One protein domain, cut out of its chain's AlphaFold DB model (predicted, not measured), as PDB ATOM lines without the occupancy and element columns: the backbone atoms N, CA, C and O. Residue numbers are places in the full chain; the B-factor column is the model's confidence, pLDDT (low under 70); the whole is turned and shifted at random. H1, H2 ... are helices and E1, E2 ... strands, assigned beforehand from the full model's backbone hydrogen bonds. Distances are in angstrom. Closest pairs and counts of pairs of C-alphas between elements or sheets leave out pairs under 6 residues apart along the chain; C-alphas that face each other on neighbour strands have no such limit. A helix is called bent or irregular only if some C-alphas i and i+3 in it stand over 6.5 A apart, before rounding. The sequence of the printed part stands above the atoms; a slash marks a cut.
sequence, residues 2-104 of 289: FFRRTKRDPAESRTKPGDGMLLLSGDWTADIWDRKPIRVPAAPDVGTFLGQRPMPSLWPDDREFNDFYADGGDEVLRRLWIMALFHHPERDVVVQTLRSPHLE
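Overview. This is residues 2 to 104 of the 289 residues of an uncharacterized protein of Actinomadura darangshiensis (UniProt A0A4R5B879). The last turns of a helical arm, H3b, pack on a small two-strand ladder, E1 and E2; H4 folds back beside that end of H3b, and H2 packs on H4. The other arm of the bent helix H3, H3a, turns off beyond the first end of H3b, and residues 2 to 20 run along the outside with no named element. The printed part has 103 residues, 50 of them, under half, in named elements, in the order E1 H1 E2 H2 H3 H4: mostly helix, with an antiparallel sheet. It is compact, with a radius of gyration of the C-alphas of 13.5 A and spans of 33 by 32 by 31 A.

Arrangement. Start with E1, residues 21 to 24, antiparallel to E2, residues 38 to 41: N 22 and O 40 are 2.7 A apart, within hydrogen-bond range. Residues 14 to 15 pair with 22 to 23 of E1, antiparallel. H3, residues 63 to 85, was assigned as one helix by its hydrogen bonds but is bent, C-alphas 71 and 74 being 9.4 A apart; its arms H3a, residues 63 to 71, and H3b, residues 74 to 85, stand at a steep tilt of 55 degrees. H3a is irregular, with C-alphas 68 and 71 7.5 A apart. The closest C-alphas of E2 and H3b are those of Ile 38 and Ala 84, 7.4 A. H1, residues 27 to 31, is near H3b, with 6 pairs of C-alphas within 10 A. H4, residues 91 to 99, forms a helical hairpin with H3b, touching its residues 82 to 85 alone, closest at C-alphas Leu 85 and Val 94, 6.1 A; their tilt of 38 degrees, opposite ways, is only just steep. H2, residues 46 to 50, touches H4, closest at the C-alphas of Val 46 and Gln 96, 6.1 A. Every O i to N i+4 pair is within hydrogen-bond range in H2, H3b and H4; H3a has 4 of 5, and H1 0 of 1 but 2 of 2 O i to N i+3 pairs.

Along the chain. Find C-alpha 21 at (20.843, 29.615, 84.158), where E1 begins. H3b runs 16.1 A from C-alpha 74 at (11.361, 38.785, 100.822) to C-alpha 85; H3a measures 13.5 A. H4 runs 12.4 A and ends at C-alpha 99, (0.614, 25.484, 92.306).

Size, cuts and confidence. Look for the two C-alphas farthest apart at Phe 2 and Gly 18, 37.7 A. The printed part has no cut, and the link from H2 to H3, 12 residues, is long. In this model residues 2 to 18 have pLDDT under 70; the mean of the printed part is 85.7.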
ATOM      1  N   PHE A   2       0.790  52.970  80.155       30.73
ATOM      2  CA  PHE A   2       0.361  51.639  79.700       30.73
ATOM      3  C   PHE A   2       0.580  51.511  78.196       30.73
ATOM      4  O   PHE A   2       0.052  52.300  77.412       30.73
ATOM      5  N   PHE A   3       1.429  50.558  77.818       39.25
ATOM      6  CA  PHE A   3       1.806  50.294  76.438       39.25
ATOM      7  C   PHE A   3       0.844  49.290  75.800       39.25
ATOM      8  O   PHE A   3       0.363  48.355  76.434       39.25
ATOM      9  N   ARG A   4       0.582  49.504  74.513       36.72
ATOM     10  CA  ARG A   4      -0.173  48.617  73.626       36.72
ATOM     11  C   ARG A   4       0.519  47.243  73.587       36.72
ATOM     12  O   ARG A   4       1.672  47.181  73.174       36.72
ATOM     13  N   ARG A   5      -0.157  46.171  74.027       47.09
ATOM     14  CA  ARG A   5       0.395  44.803  74.059       47.09
ATOM     15  C   ARG A   5       0.514  44.227  72.646       47.09
ATOM     16  O   ARG A   5      -0.477  44.063  71.935       47.09
ATOM     17  N   THR A   6       1.742  43.926  72.250       42.56
ATOM     18  CA  THR A   6       2.082  43.070  71.114       42.56
ATOM     19  C   THR A   6       1.819  41.609  71.491       42.56
ATOM     20  O   THR A   6       1.917  41.230  72.658       42.56
ATOM     21  N   LYS A   7       1.429  40.798  70.502       48.56
ATOM     22  CA  LYS A   7       1.240  39.341  70.615       48.56
ATOM     23  C   LYS A   7       2.412  38.730  71.398       48.56
ATOM     24  O   LYS A   7       3.536  39.157  71.163       48.56
ATOM     25  N   ARG A   8       2.159  37.776  72.308       51.69
ATOM     26  CA  ARG A   8       3.191  37.109  73.127       51.69
ATOM     27  C   ARG A   8       4.322  36.616  72.223       51.69
ATOM     28  O   ARG A   8       4.187  35.569  71.591       51.69
ATOM     29  N   ASP A   9       5.411  37.375  72.151       49.66
ATOM     30  CA  ASP A   9       6.625  36.897  71.513       49.66
ATOM     31  C   ASP A   9       7.155  35.755  72.387       49.66
ATOM     32  O   ASP A   9       7.196  35.890  73.620       49.66
ATOM     33  N   PRO A  10       7.493  34.594  71.799       50.59
ATOM     34  CA  PRO A  10       8.125  33.529  72.556       50.59
ATOM     35  C   PRO A  10       9.377  34.117  73.204       50.59
ATOM     36  O   PRO A  10      10.194  34.731  72.518       50.59
ATOM     37  N   ALA A  11       9.502  33.975  74.527       55.56
ATOM     38  CA  ALA A  11      10.683  34.443  75.235       55.56
ATOM     39  C   ALA A  11      11.920  33.877  74.524       55.56
ATOM     40  O   ALA A  11      12.051  32.657  74.393       55.56
ATOM     41  N   GLU A  12      12.800  34.750  74.029       55.25
ATOM     42  CA  GLU A  12      14.059  34.317  73.429       55.25
ATOM     43  C   GLU A  12      14.934  33.719  74.533       55.25
ATOM     44  O   GLU A  12      15.658  34.425  75.233       55.25
ATOM     45  N   SER A  13      14.858  32.402  74.717       56.16
ATOM     46  CA  SER A  13      15.730  31.703  75.648       56.16
ATOM     47  C   SER A  13      17.069  31.438  74.963       56.16
ATOM     48  O   SER A  13      17.196  30.677  74.003       56.16
ATOM     49  N   ARG A  14      18.120  32.100  75.452       57.88
ATOM     50  CA  ARG A  14      19.502  31.750  75.115       57.88
ATOM     51  C   ARG A  14      20.128  31.058  76.313       57.88
ATOM     52  O   ARG A  14      20.439  31.698  77.315       57.88
ATOM     53  N   THR A  15      20.336  29.752  76.203       51.75
ATOM     54  CA  THR A  15      21.193  29.009  77.127       51.75
ATOM     55  C   THR A  15      22.642  29.420  76.874       51.75
ATOM     56  O   THR A  15      23.169  29.256  75.773       51.75
ATOM     57  N   LYS A  16      23.324  29.963  77.886       52.00
ATOM     58  CA  LYS A  16      24.792  29.917  77.885       52.00
ATOM     59  C   LYS A  16      25.190  28.512  78.343       52.00
ATOM     60  O   LYS A  16      24.770  28.113  79.429       52.00
ATOM     61  N   PRO A  17      25.961  27.742  77.555       43.34
ATOM     62  CA  PRO A  17      26.398  26.418  77.979       43.34
ATOM     63  C   PRO A  17      27.224  26.534  79.269       43.34
ATOM     64  O   PRO A  17      28.249  27.212  79.268       43.34
ATOM     65  N   GLY A  18      26.784  25.885  80.354       58.22
ATOM     66  CA  GLY A  18      27.620  25.610  81.532       58.22
ATOM     67  C   GLY A  18      27.162  26.159  82.887       58.22
ATOM     68  O   GLY A  18      27.633  25.638  83.888       58.22
ATOM     69  N   ASP A  19      26.249  27.134  82.956       75.25
ATOM     70  CA  ASP A  19      25.972  27.843  84.229       75.25
ATOM     71  C   ASP A  19      24.625  27.482  84.888       75.25
ATOM     72  O   ASP A  19      24.270  28.017  85.929       75.25
ATOM     73  N   GLY A  20      23.826  26.599  84.273       87.06
ATOM     74  CA  GLY A  20      22.518  26.192  84.817       87.06
ATOM     75  C   GLY A  20      21.461  27.307  84.863       87.06
ATOM     76  O   GLY A  20      20.415  27.124  85.482       87.06
ATOM     77  N   MET A  21      21.714  28.440  84.199       92.69
ATOM     78  CA  MET A  21      20.843  29.615  84.158       92.69
ATOM     79  C   MET A  21      20.312  29.873  82.742       92.69
ATOM     80  O   MET A  21      21.016  29.689  81.745       92.69
ATOM     81  N   LEU A  22      19.080  30.362  82.660       93.19
ATOM     82  CA  LEU A  22      18.427  30.875  81.463       93.19
ATOM     83  C   LEU A  22      18.330  32.392  81.538       93.19
ATOM     84  O   LEU A  22      18.178  32.970  82.613       93.19
ATOM     85  N   LEU A  23      18.391  33.034  80.376       94.06
ATOM     86  CA  LEU A  23      18.078  34.446  80.236       94.06
ATOM     87  C   LEU A  23      16.679  34.565  79.634       94.06
ATOM     88  O   LEU A  23      16.467  34.114  78.510       94.06
ATOM     89  N   LEU A  24      15.743  35.142  80.382       93.25
ATOM     90  CA  LEU A  24      14.403  35.461  79.905       93.25
ATOM     91  C   LEU A  24      14.339  36.936  79.511       93.25
ATOM     92  O   LEU A  24      14.830  37.802  80.235       93.25
ATOM     93  N   SER A  25      13.709  37.232  78.382       92.38
ATOM     94  CA  SER A  25      13.475  38.597  77.908       92.38
ATOM     95  C   SER A  25      12.138  38.700  77.182       92.38
ATOM     96  O   SER A  25      11.610  37.702  76.691       92.38
ATOM     97  N   GLY A  26      11.594  39.912  77.116       90.12
ATOM     98  CA  GLY A  26      10.349  40.231  76.417       90.12
ATOM     99  C   GLY A  26       9.704  41.492  76.983       90.12
ATOM    100  O   GLY A  26      10.109  41.966  78.045       90.12
ATOM    101  N   ASP A  27       8.685  42.021  76.304       88.94
ATOM    102  CA  ASP A  27       8.007  43.264  76.709       88.94
ATOM    103  C   ASP A  27       7.464  43.215  78.146       88.94
ATOM    104  O   ASP A  27       7.502  44.223  78.849       88.94
ATOM    105  N   TRP A  28       7.052  42.030  78.611       89.12
ATOM    106  CA  TRP A  28       6.559  41.770  79.971       89.12
ATOM    107  C   TRP A  28       7.570  42.115  81.074       89.12
ATOM    108  O   TRP A  28       7.188  42.401  82.203       89.12
ATOM    109  N   THR A  29       8.873  42.139  80.775       91.69
ATOM    110  CA  THR A  29       9.893  42.542  81.761       91.69
ATOM    111  C   THR A  29       9.782  44.030  82.138       91.69
ATOM    112  O   THR A  29      10.271  44.435  83.195       91.69
ATOM    113  N   ALA A  30       9.090  44.845  81.326       89.69
ATOM    114  CA  ALA A  30       8.695  46.213  81.679       89.69
ATOM    115  C   ALA A  30       7.709  46.263  82.852       89.69
ATOM    116  O   ALA A  30       7.714  47.234  83.601       89.69
ATOM    117  N   ASP A  31       6.883  45.227  83.017       86.12
ATOM    118  CA  ASP A  31       5.876  45.169  84.080       86.12
ATOM    119  C   ASP A  31       6.519  44.907  85.457       86.12
ATOM    120  O   ASP A  31       5.865  45.056  86.486       86.12
ATOM    121  N   ILE A  32       7.807  44.537  85.480       89.62
ATOM    122  CA  ILE A  32       8.610  44.339  86.695       89.62
ATOM    123  C   ILE A  32       9.494  45.562  86.982       89.62
ATOM    124  O   ILE A  32       9.536  46.030  88.121       89.62
ATOM    125  N   TRP A  33      10.242  46.047  85.977       90.00
ATOM    126  CA  TRP A  33      11.168  47.177  86.147       90.00
ATOM    127  C   TRP A  33      11.421  47.976  84.854       90.00
ATOM    128  O   TRP A  33      10.741  48.965  84.614       90.00
ATOM    129  N   ASP A  34      12.391  47.576  84.016       85.69
ATOM    130  CA  ASP A  34      12.917  48.421  82.918       85.69
ATOM    131  C   ASP A  34      13.281  47.620  81.649       85.69
ATOM    132  O   ASP A  34      14.354  47.759  81.064       85.69
ATOM    133  N   ARG A  35      12.416  46.679  81.247       86.94
ATOM    134  CA  ARG A  35      12.633  45.785  80.084       86.94
ATOM    135  C   ARG A  35      13.957  44.998  80.099       86.94
ATOM    136  O   ARG A  35      14.426  44.513  79.067       86.94
ATOM    137  N   LYS A  36      14.594  44.889  81.267       90.81
ATOM    138  CA  LYS A  36      15.889  44.226  81.421       90.81
ATOM    139  C   LYS A  36      15.690  42.707  81.376       90.81
ATOM    140  O   LYS A  36      14.738  42.201  81.967       90.81
ATOM    141  N   PRO A  37      16.588  41.951  80.722       93.00
ATOM    142  CA  PRO A  37      16.543  40.497  80.783       93.00
ATOM    143  C   PRO A  37      16.718  39.983  82.216       93.00
ATOM    144  O   PRO A  37      17.497  40.541  82.993       93.00
ATOM    145  N   ILE A  38      16.038  38.891  82.544       94.50
ATOM    146  CA  ILE A  38      16.037  38.269  83.870       94.50
ATOM    147  C   ILE A  38      16.780  36.941  83.795       94.50
ATOM    148  O   ILE A  38      16.512  36.121  82.916       94.50
ATOM    149  N   ARG A  39      17.719  36.711  84.717       94.38
ATOM    150  CA  ARG A  39      18.394  35.414  84.845       94.38
ATOM    151  C   ARG A  39      17.600  34.518  85.781       94.38
ATOM    152  O   ARG A  39      17.415  34.872  86.938       94.38
ATOM    153  N   VAL A  40      17.189  33.351  85.303       95.12
ATOM    154  CA  VAL A  40      16.443  32.360  86.090       95.12
ATOM    155  C   VAL A  40      17.179  31.018  86.079       95.12
ATOM    156  O   VAL A  40      17.860  30.729  85.094       95.12
ATOM    157  N   PRO A  41      17.083  30.179  87.123       94.38
ATOM    158  CA  PRO A  41      17.584  28.808  87.048       94.38
ATOM    159  C   PRO A  41      16.883  28.044  85.920       94.38
ATOM    160  O   PRO A  41      15.699  28.258  85.694       94.38
ATOM    161  N   ALA A  42      17.589  27.154  85.223       92.69
ATOM    162  CA  ALA A  42      17.025  26.407  84.094       92.69
ATOM    163  C   ALA A  42      16.056  25.288  84.508       92.69
ATOM    164  O   ALA A  42      15.184  24.905  83.733       92.69
ATOM    165  N   ALA A  43      16.227  24.752  85.717       92.19
ATOM    166  CA  ALA A  43      15.385  23.701  86.284       92.19
ATOM    167  C   ALA A  43      15.257  23.890  87.810       92.19
ATOM    168  O   ALA A  43      15.812  23.102  88.578       92.19
ATOM    169  N   PRO A  44      14.613  24.977  88.275       94.75
ATOM    170  CA  PRO A  44      14.424  25.212  89.698       94.75
ATOM    171  C   PRO A  44      13.433  24.202  90.287       94.75
ATOM    172  O   PRO A  44      12.387  23.930  89.699       94.75
ATOM    173  N   ASP A  45      13.714  23.726  91.500       95.94
ATOM    174  CA  ASP A  45      12.660  23.252  92.399       95.94
ATOM    175  C   ASP A  45      11.913  24.493  92.905       95.94
ATOM    176  O   ASP A  45      12.432  25.242  93.736       95.94
ATOM    177  N   VAL A  46      10.739  24.772  92.336       96.88
ATOM    178  CA  VAL A  46      10.041  26.051  92.550       96.88
ATOM    179  C   VAL A  46       9.633  26.229  94.011       96.88
ATOM    180  O   VAL A  46       9.745  27.333  94.541       96.88
ATOM    181  N   GLY A  47       9.198  25.158  94.679       95.12
ATOM    182  CA  GLY A  47       8.786  25.211  96.082       95.12
ATOM    183  C   GLY A  47       9.954  25.569  96.999       95.12
ATOM    184  O   GLY A  47       9.866  26.505  97.793       95.12
ATOM    185  N   THR A  48      11.081  24.875  96.832       96.00
ATOM    186  CA  THR A  48      12.313  25.143  97.578       96.00
ATOM    187  C   THR A  48      12.855  26.528  97.255       96.00
ATOM    188  O   THR A  48      13.279  27.235  98.162       96.00
ATOM    189  N   PHE A  49      12.822  26.941  95.984       97.06
ATOM    190  CA  PHE A  49      13.308  28.245  95.535       97.06
ATOM    191  C   PHE A  49      12.495  29.408  96.109       97.06
ATOM    192  O   PHE A  49      13.063  30.318  96.709       97.06
ATOM    193  N   LEU A  50      11.166  29.367  95.987       95.81
ATOM    194  CA  LEU A  50      10.301  30.409  96.540       95.81
ATOM    195  C   LEU A  50      10.285  30.380  98.078       95.81
ATOM    196  O   LEU A  50      10.021  31.404  98.698       95.81
ATOM    197  N   GLY A  51      10.626  29.256  98.712       94.69
ATOM    198  CA  GLY A  51      10.746  29.142 100.168       94.69
ATOM    199  C   GLY A  51      12.011  29.768 100.779       94.69
ATOM    200  O   GLY A  51      12.126  29.810 102.005       94.69
ATOM    201  N   GLN A  52      12.963  30.241  99.968       94.94
ATOM    202  CA  GLN A  52      14.248  30.751 100.460       94.94
ATOM    203  C   GLN A  52      14.111  32.065 101.241       94.94
ATOM    204  O   GLN A  52      13.215  32.877 100.989       94.94
ATOM    205  N   ARG A  53      15.032  32.254 102.198       94.69
ATOM    206  CA  ARG A  53      15.222  33.483 102.981       94.69
ATOM    207  C   ARG A  53      16.724  33.728 103.215       94.69
ATOM    208  O   ARG A  53      17.374  32.841 103.774       94.69
ATOM    209  N   PRO A  54      17.276  34.895 102.840       93.88
ATOM    210  CA  PRO A  54      16.600  35.972 102.113       93.88
ATOM    211  C   PRO A  54      16.227  35.548 100.685       93.88
ATOM    212  O   PRO A  54      16.871  34.673 100.102       93.88
ATOM    213  N   MET A  55      15.190  36.162 100.123       96.00
ATOM    214  CA  MET A  55      14.817  35.950  98.726       96.00
ATOM    215  C   MET A  55      15.841  36.656  97.817       96.00
ATOM    216  O   MET A  55      16.149  37.827  98.053       96.00
ATOM    217  N   PRO A  56      16.390  35.996  96.780       95.25
ATOM    218  CA  PRO A  56      17.348  36.638  95.885       95.25
ATOM    219  C   PRO A  56      16.702  37.766  95.071       95.25
ATOM    220  O   PRO A  56      15.538  37.683  94.680       95.25
ATOM    221  N   SER A  57      17.475  38.804  94.756       95.50
ATOM    222  CA  SER A  57      17.067  39.848  93.808       95.50
ATOM    223  C   SER A  57      17.079  39.321  92.367       95.50
ATOM    224  O   SER A  57      17.948  38.525  92.006       95.50
ATOM    225  N   LEU A  58      16.147  39.790  91.525       94.75
ATOM    226  CA  LEU A  58      16.158  39.517  90.077       94.75
ATOM    227  C   LEU A  58      17.376  40.154  89.384       94.75
ATOM    228  O   LEU A  58      17.884  39.611  88.400       94.75
ATOM    229  N   TRP A  59      17.855  41.281  89.921       94.81
ATOM    230  CA  TRP A  59      19.026  42.011  89.440       94.81
ATOM    231  C   TRP A  59      19.921  42.406  90.622       94.81
ATOM    232  O   TRP A  59      19.874  43.546  91.086       94.81
ATOM    233  N   PRO A  60      20.759  41.486  91.129       93.44
ATOM    234  CA  PRO A  60      21.594  41.748  92.305       93.44
ATOM    235  C   PRO A  60      22.599  42.892  92.099       93.44
ATOM    236  O   PRO A  60      22.968  43.556  93.060       93.44
ATOM    237  N   ASP A  61      22.995  43.158  90.851       94.12
ATOM    238  CA  ASP A  61      23.932  44.232  90.502       94.12
ATOM    239  C   ASP A  61      23.238  45.589  90.229       94.12
ATOM    240  O   ASP A  61      23.913  46.600  90.030       94.12
ATOM    241  N   ASP A  62      21.899  45.642  90.193       94.75
ATOM    242  CA  ASP A  62      21.133  46.864  89.910       94.75
ATOM    243  C   ASP A  62      20.769  47.589  91.209       94.75
ATOM    244  O   ASP A  62      19.776  47.284  91.871       94.75
ATOM    245  N   ARG A  63      21.599  48.555  91.604       94.81
ATOM    246  CA  ARG A  63      21.399  49.290  92.855       94.81
ATOM    247  C   ARG A  63      20.057  50.026  92.908       94.81
ATOM    248  O   ARG A  63      19.447  50.040  93.966       94.81
ATOM    249  N   GLU A  64      19.594  50.608  91.804       94.81
ATOM    250  CA  GLU A  64      18.338  51.369  91.786       94.81
ATOM    251  C   GLU A  64      17.141  50.452  92.055       94.81
ATOM    252  O   GLU A  64      16.303  50.761  92.898       94.81
ATOM    253  N   PHE A  65      17.118  49.282  91.409       93.69
ATOM    254  CA  PHE A  65      16.108  48.256  91.661       93.69
ATOM    255  C   PHE A  65      16.136  47.771  93.117       93.69
ATOM    256  O   PHE A  65      15.096  47.685  93.770       93.69
ATOM    257  N   ASN A  66      17.326  47.452  93.639       93.75
ATOM    258  CA  ASN A  66      17.457  46.931  95.000       93.75
ATOM    259  C   ASN A  66      17.105  47.984  96.057       93.75
ATOM    260  O   ASN A  66      16.448  47.638  97.032       93.75
ATOM    261  N   ASP A  67      17.482  49.248  95.850       92.88
ATOM    262  CA  ASP A  67      17.128  50.355  96.744       92.88
ATOM    263  C   ASP A  67      15.607  50.619  96.700       92.88
ATOM    264  O   ASP A  67      14.996  50.831  97.746       92.88
ATOM    265  N   PHE A  68      14.966  50.529  95.524       92.12
ATOM    266  CA  PHE A  68      13.510  50.694  95.379       92.12
ATOM    267  C   PHE A  68      12.711  49.612  96.120       92.12
ATOM    268  O   PHE A  68      11.677  49.900  96.721       92.12
ATOM    269  N   TYR A  69      13.190  48.367  96.093       90.06
ATOM    270  CA  TYR A  69      12.520  47.228  96.727       90.06
ATOM    271  C   TYR A  69      13.074  46.855  98.111       90.06
ATOM    272  O   TYR A  69      12.583  45.897  98.712       90.06
ATOM    273  N   ALA A  70      14.039  47.612  98.647       82.69
ATOM    274  CA  ALA A  70      14.696  47.327  99.924       82.69
ATOM    275  C   ALA A  70      13.695  47.183 101.083       82.69
ATOM    276  O   ALA A  70      13.798  46.252 101.884       82.69
ATOM    277  N   ASP A  71      12.681  48.052 101.123       82.94
ATOM    278  CA  ASP A  71      11.655  48.067 102.173       82.94
ATOM    279  C   ASP A  71      10.580  46.980 101.989       82.94
ATOM    280  O   ASP A  71       9.850  46.650 102.925       82.94
ATOM    281  N   GLY A  72      10.468  46.403 100.788       79.62
ATOM    282  CA  GLY A  72       9.473  45.380 100.455       79.62
ATOM    283  C   GLY A  72       9.803  43.983 100.993       79.62
ATOM    284  O   GLY A  72       8.910  43.139 101.119       79.62
ATOM    285  N   GLY A  73      11.074  43.738 101.318       90.31
ATOM    286  CA  GLY A  73      11.564  42.471 101.857       90.31
ATOM    287  C   GLY A  73      11.326  41.256 100.948       90.31
ATOM    288  O   GLY A  73      11.037  41.367  99.753       90.31
ATOM    289  N   ASP A  74      11.433  40.064 101.541       93.06
ATOM    290  CA  ASP A  74      11.361  38.785 100.822       93.06
ATOM    291  C   ASP A  74      10.036  38.580 100.069       93.06
ATOM    292  O   ASP A  74      10.030  37.976  98.998       93.06
ATOM    293  N   GLU A  75       8.910  39.073 100.601       92.25
ATOM    294  CA  GLU A  75       7.591  38.874  99.980       92.25
ATOM    295  C   GLU A  75       7.446  39.625  98.657       92.25
ATOM    296  O   GLU A  75       6.875  39.090  97.705       92.25
ATOM    297  N   VAL A  76       7.977  40.846  98.563       92.69
ATOM    298  CA  VAL A  76       7.931  41.596  97.304       92.69
ATOM    299  C   VAL A  76       8.818  40.928  96.261       92.69
ATOM    300  O   VAL A  76       8.344  40.655  95.161       92.69
ATOM    301  N   LEU A  77      10.052  40.557  96.613       94.69
ATOM    302  CA  LEU A  77      10.941  39.839  95.695       94.69
ATOM    303  C   LEU A  77      10.333  38.511  95.230       94.69
ATOM    304  O   LEU A  77      10.417  38.172  94.050       94.69
ATOM    305  N   ARG A  78       9.655  37.785  96.122       95.38
ATOM    306  CA  ARG A  78       8.969  36.534  95.784       95.38
ATOM    307  C   ARG A  78       7.868  36.733  94.746       95.38
ATOM    308  O   ARG A  78       7.766  35.931  93.822       95.38
ATOM    309  N   ARG A  79       7.089  37.815  94.847       93.94
ATOM    310  CA  ARG A  79       6.082  38.179  93.833       93.94
ATOM    311  C   ARG A  79       6.735  38.437  92.477       93.94
ATOM    312  O   ARG A  79       6.278  37.912  91.465       93.94
ATOM    313  N   LEU A  80       7.838  39.183  92.445       94.50
ATOM    314  CA  LEU A  80       8.548  39.454  91.191       94.50
ATOM    315  C   LEU A  80       9.121  38.164  90.573       94.50
ATOM    316  O   LEU A  80       9.057  37.978  89.359       94.50
ATOM    317  N   TRP A  81       9.599  37.229  91.400       96.50
ATOM    318  CA  TRP A  81      10.016  35.902  90.938       96.50
ATOM    319  C   TRP A  81       8.870  35.068  90.376       96.50
ATOM    320  O   TRP A  81       9.053  34.444  89.337       96.50
ATOM    321  N   ILE A  82       7.688  35.075  90.997       96.25
ATOM    322  CA  ILE A  82       6.501  34.393  90.453       96.25
ATOM    323  C   ILE A  82       6.169  34.932  89.058       96.25
ATOM    324  O   ILE A  82       5.968  34.142  88.136       96.25
ATOM    325  N   MET A  83       6.195  36.259  88.876       94.88
ATOM    326  CA  MET A  83       6.009  36.865  87.553       94.88
ATOM    327  C   MET A  83       7.050  36.348  86.557       94.88
ATOM    328  O   MET A  83       6.677  35.914  85.474       94.88
ATOM    329  N   ALA A  84       8.334  36.314  86.924       95.94
ATOM    330  CA  ALA A  84       9.384  35.802  86.044       95.94
ATOM    331  C   ALA A  84       9.214  34.311  85.694       95.94
ATOM    332  O   ALA A  84       9.400  33.921  84.540       95.94
ATOM    333  N   LEU A  85       8.834  33.477  86.664       96.94
ATOM    334  CA  LEU A  85       8.685  32.033  86.477       96.94
ATOM    335  C   LEU A  85       7.478  31.657  85.602       96.94
ATOM    336  O   LEU A  85       7.528  30.628  84.933       96.94
ATOM    337  N   PHE A  86       6.439  32.495  85.504       96.12
ATOM    338  CA  PHE A  86       5.363  32.293  84.518       96.12
ATOM    339  C   PHE A  86       5.828  32.400  83.061       96.12
ATOM    340  O   PHE A  86       5.177  31.865  82.160       96.12
ATOM    341  N   HIS A  87       6.971  33.046  82.821       95.19
ATOM    342  CA  HIS A  87       7.598  33.145  81.504       95.19
ATOM    343  C   HIS A  87       8.704  32.105  81.280       95.19
ATOM    344  O   HIS A  87       9.412  32.170  80.272       95.19
ATOM    345  N   HIS A  88       8.862  31.140  82.191       96.12
ATOM    346  CA  HIS A  88       9.837  30.069  82.039       96.12
ATOM    347  C   HIS A  88       9.472  29.153  80.849       96.12
ATOM    348  O   HIS A  88       8.299  28.811  80.687       96.12
ATOM    349  N   PRO A  89      10.440  28.733  80.005       94.12
ATOM    350  CA  PRO A  89      10.149  27.893  78.837       94.12
ATOM    351  C   PRO A  89       9.737  26.463  79.211       94.12
ATOM    352  O   PRO A  89       8.954  25.841  78.498       94.12
ATOM    353  N   GLU A  90      10.245  25.941  80.330       95.44
ATOM    354  CA  GLU A  90       9.872  24.611  80.823       95.44
ATOM    355  C   GLU A  90       8.479  24.619  81.458       95.44
ATOM    356  O   GLU A  90       8.257  25.268  82.485       95.44
ATOM    357  N   ARG A  91       7.565  23.832  80.875       96.00
ATOM    358  CA  ARG A  91       6.166  23.682  81.310       96.00
ATOM    359  C   ARG A  91       6.049  23.371  82.802       96.00
ATOM    360  O   ARG A  91       5.230  23.972  83.492       96.00
ATOM    361  N   ASP A  92       6.876  22.458  83.298       97.12
ATOM    362  CA  ASP A  92       6.800  21.986  84.682       97.12
ATOM    363  C   ASP A  92       7.127  23.087  85.693       97.12
ATOM    364  O   ASP A  92       6.532  23.127  86.767       97.12
ATOM    365  N   VAL A  93       8.010  24.026  85.338       97.62
ATOM    366  CA  VAL A  93       8.321  25.189  86.183       97.62
ATOM    367  C   VAL A  93       7.108  26.110  86.279       97.62
ATOM    368  O   VAL A  93       6.751  26.546  87.375       97.62
ATOM    369  N   VAL A  94       6.422  26.357  85.160       97.81
ATOM    370  CA  VAL A  94       5.198  27.173  85.140       97.81
ATOM    371  C   VAL A  94       4.088  26.504  85.956       97.81
ATOM    372  O   VAL A  94       3.480  27.156  86.800       97.81
ATOM    373  N   VAL A  95       3.867  25.195  85.784       98.12
ATOM    374  CA  VAL A  95       2.861  24.433  86.550       98.12
ATOM    375  C   VAL A  95       3.162  24.443  88.051       98.12
ATOM    376  O   VAL A  95       2.263  24.675  88.858       98.12
ATOM    377  N   GLN A  96       4.416  24.227  88.455       97.62
ATOM    378  CA  GLN A  96       4.793  24.313  89.869       97.62
ATOM    379  C   GLN A  96       4.598  25.730  90.428       97.62
ATOM    380  O   GLN A  96       4.157  25.882  91.566       97.62
ATOM    381  N   THR A  97       4.862  26.761  89.621       97.44
ATOM    382  CA  THR A  97       4.624  28.163  89.998       97.44
ATOM    383  C   THR A  97       3.135  28.434  90.196       97.44
ATOM    384  O   THR A  97       2.756  28.996  91.219       97.44
ATOM    385  N   LEU A  98       2.279  27.960  89.282       97.31
ATOM    386  CA  LEU A  98       0.821  28.045  89.408       97.31
ATOM    387  C   LEU A  98       0.318  27.347  90.677       97.31
ATOM    388  O   LEU A  98      -0.608  27.829  91.319       97.31
ATOM    389  N   ARG A  99       0.946  26.239  91.083       96.00
ATOM    390  CA  ARG A  99       0.614  25.484  92.306       96.00
ATOM    391  C   ARG A  99       1.151  26.097  93.600       96.00
ATOM    392  O   ARG A  99       0.751  25.656  94.673       96.00
ATOM    393  N   SER A 100       2.001  27.116  93.523       94.69
ATOM    394  CA  SER A 100       2.610  27.739  94.698       94.69
ATOM    395  C   SER A 100       1.566  28.416  95.602       94.69
ATOM    396  O   SER A 100       0.743  29.184  95.100       94.69
ATOM    397  N   PRO A 101       1.626  28.231  96.937       92.50
ATOM    398  CA  PRO A 101       0.742  28.934  97.877       92.50
ATOM    399  C   PRO A 101       0.997  30.450  97.900       92.50
ATOM    400  O   PRO A 101       0.156  31.233  98.330       92.50
ATOM    401  N   HIS A 102       2.151  30.897  97.400       90.56
ATOM    402  CA  HIS A 102       2.492  32.316  97.315       90.56
ATOM    403  C   HIS A 102       1.719  33.068  96.219       90.56
ATOM    404  O   HIS A 102       1.762  34.296  96.188       90.56
ATOM    405  N   LEU A 103       0.997  32.354  95.347       89.81
ATOM    406  CA  LEU A 103       0.129  32.945  94.328       89.81
ATOM    407  C   LEU A 103      -1.192  33.481  94.910       89.81
ATOM    408  O   LEU A 103      -1.735  34.466  94.417       89.81
ATOM    409  N   GLU A 104      -1.704  32.840  95.961       84.56
ATOM    410  CA  GLU A 104      -3.110  32.933  96.389       84.56
ATOM    411  C   GLU A 104      -3.490  34.306  96.966       84.56
ATOM    412  O   GLU A 104      -4.633  34.742  96.856       84.56
TER     413      GLU A 104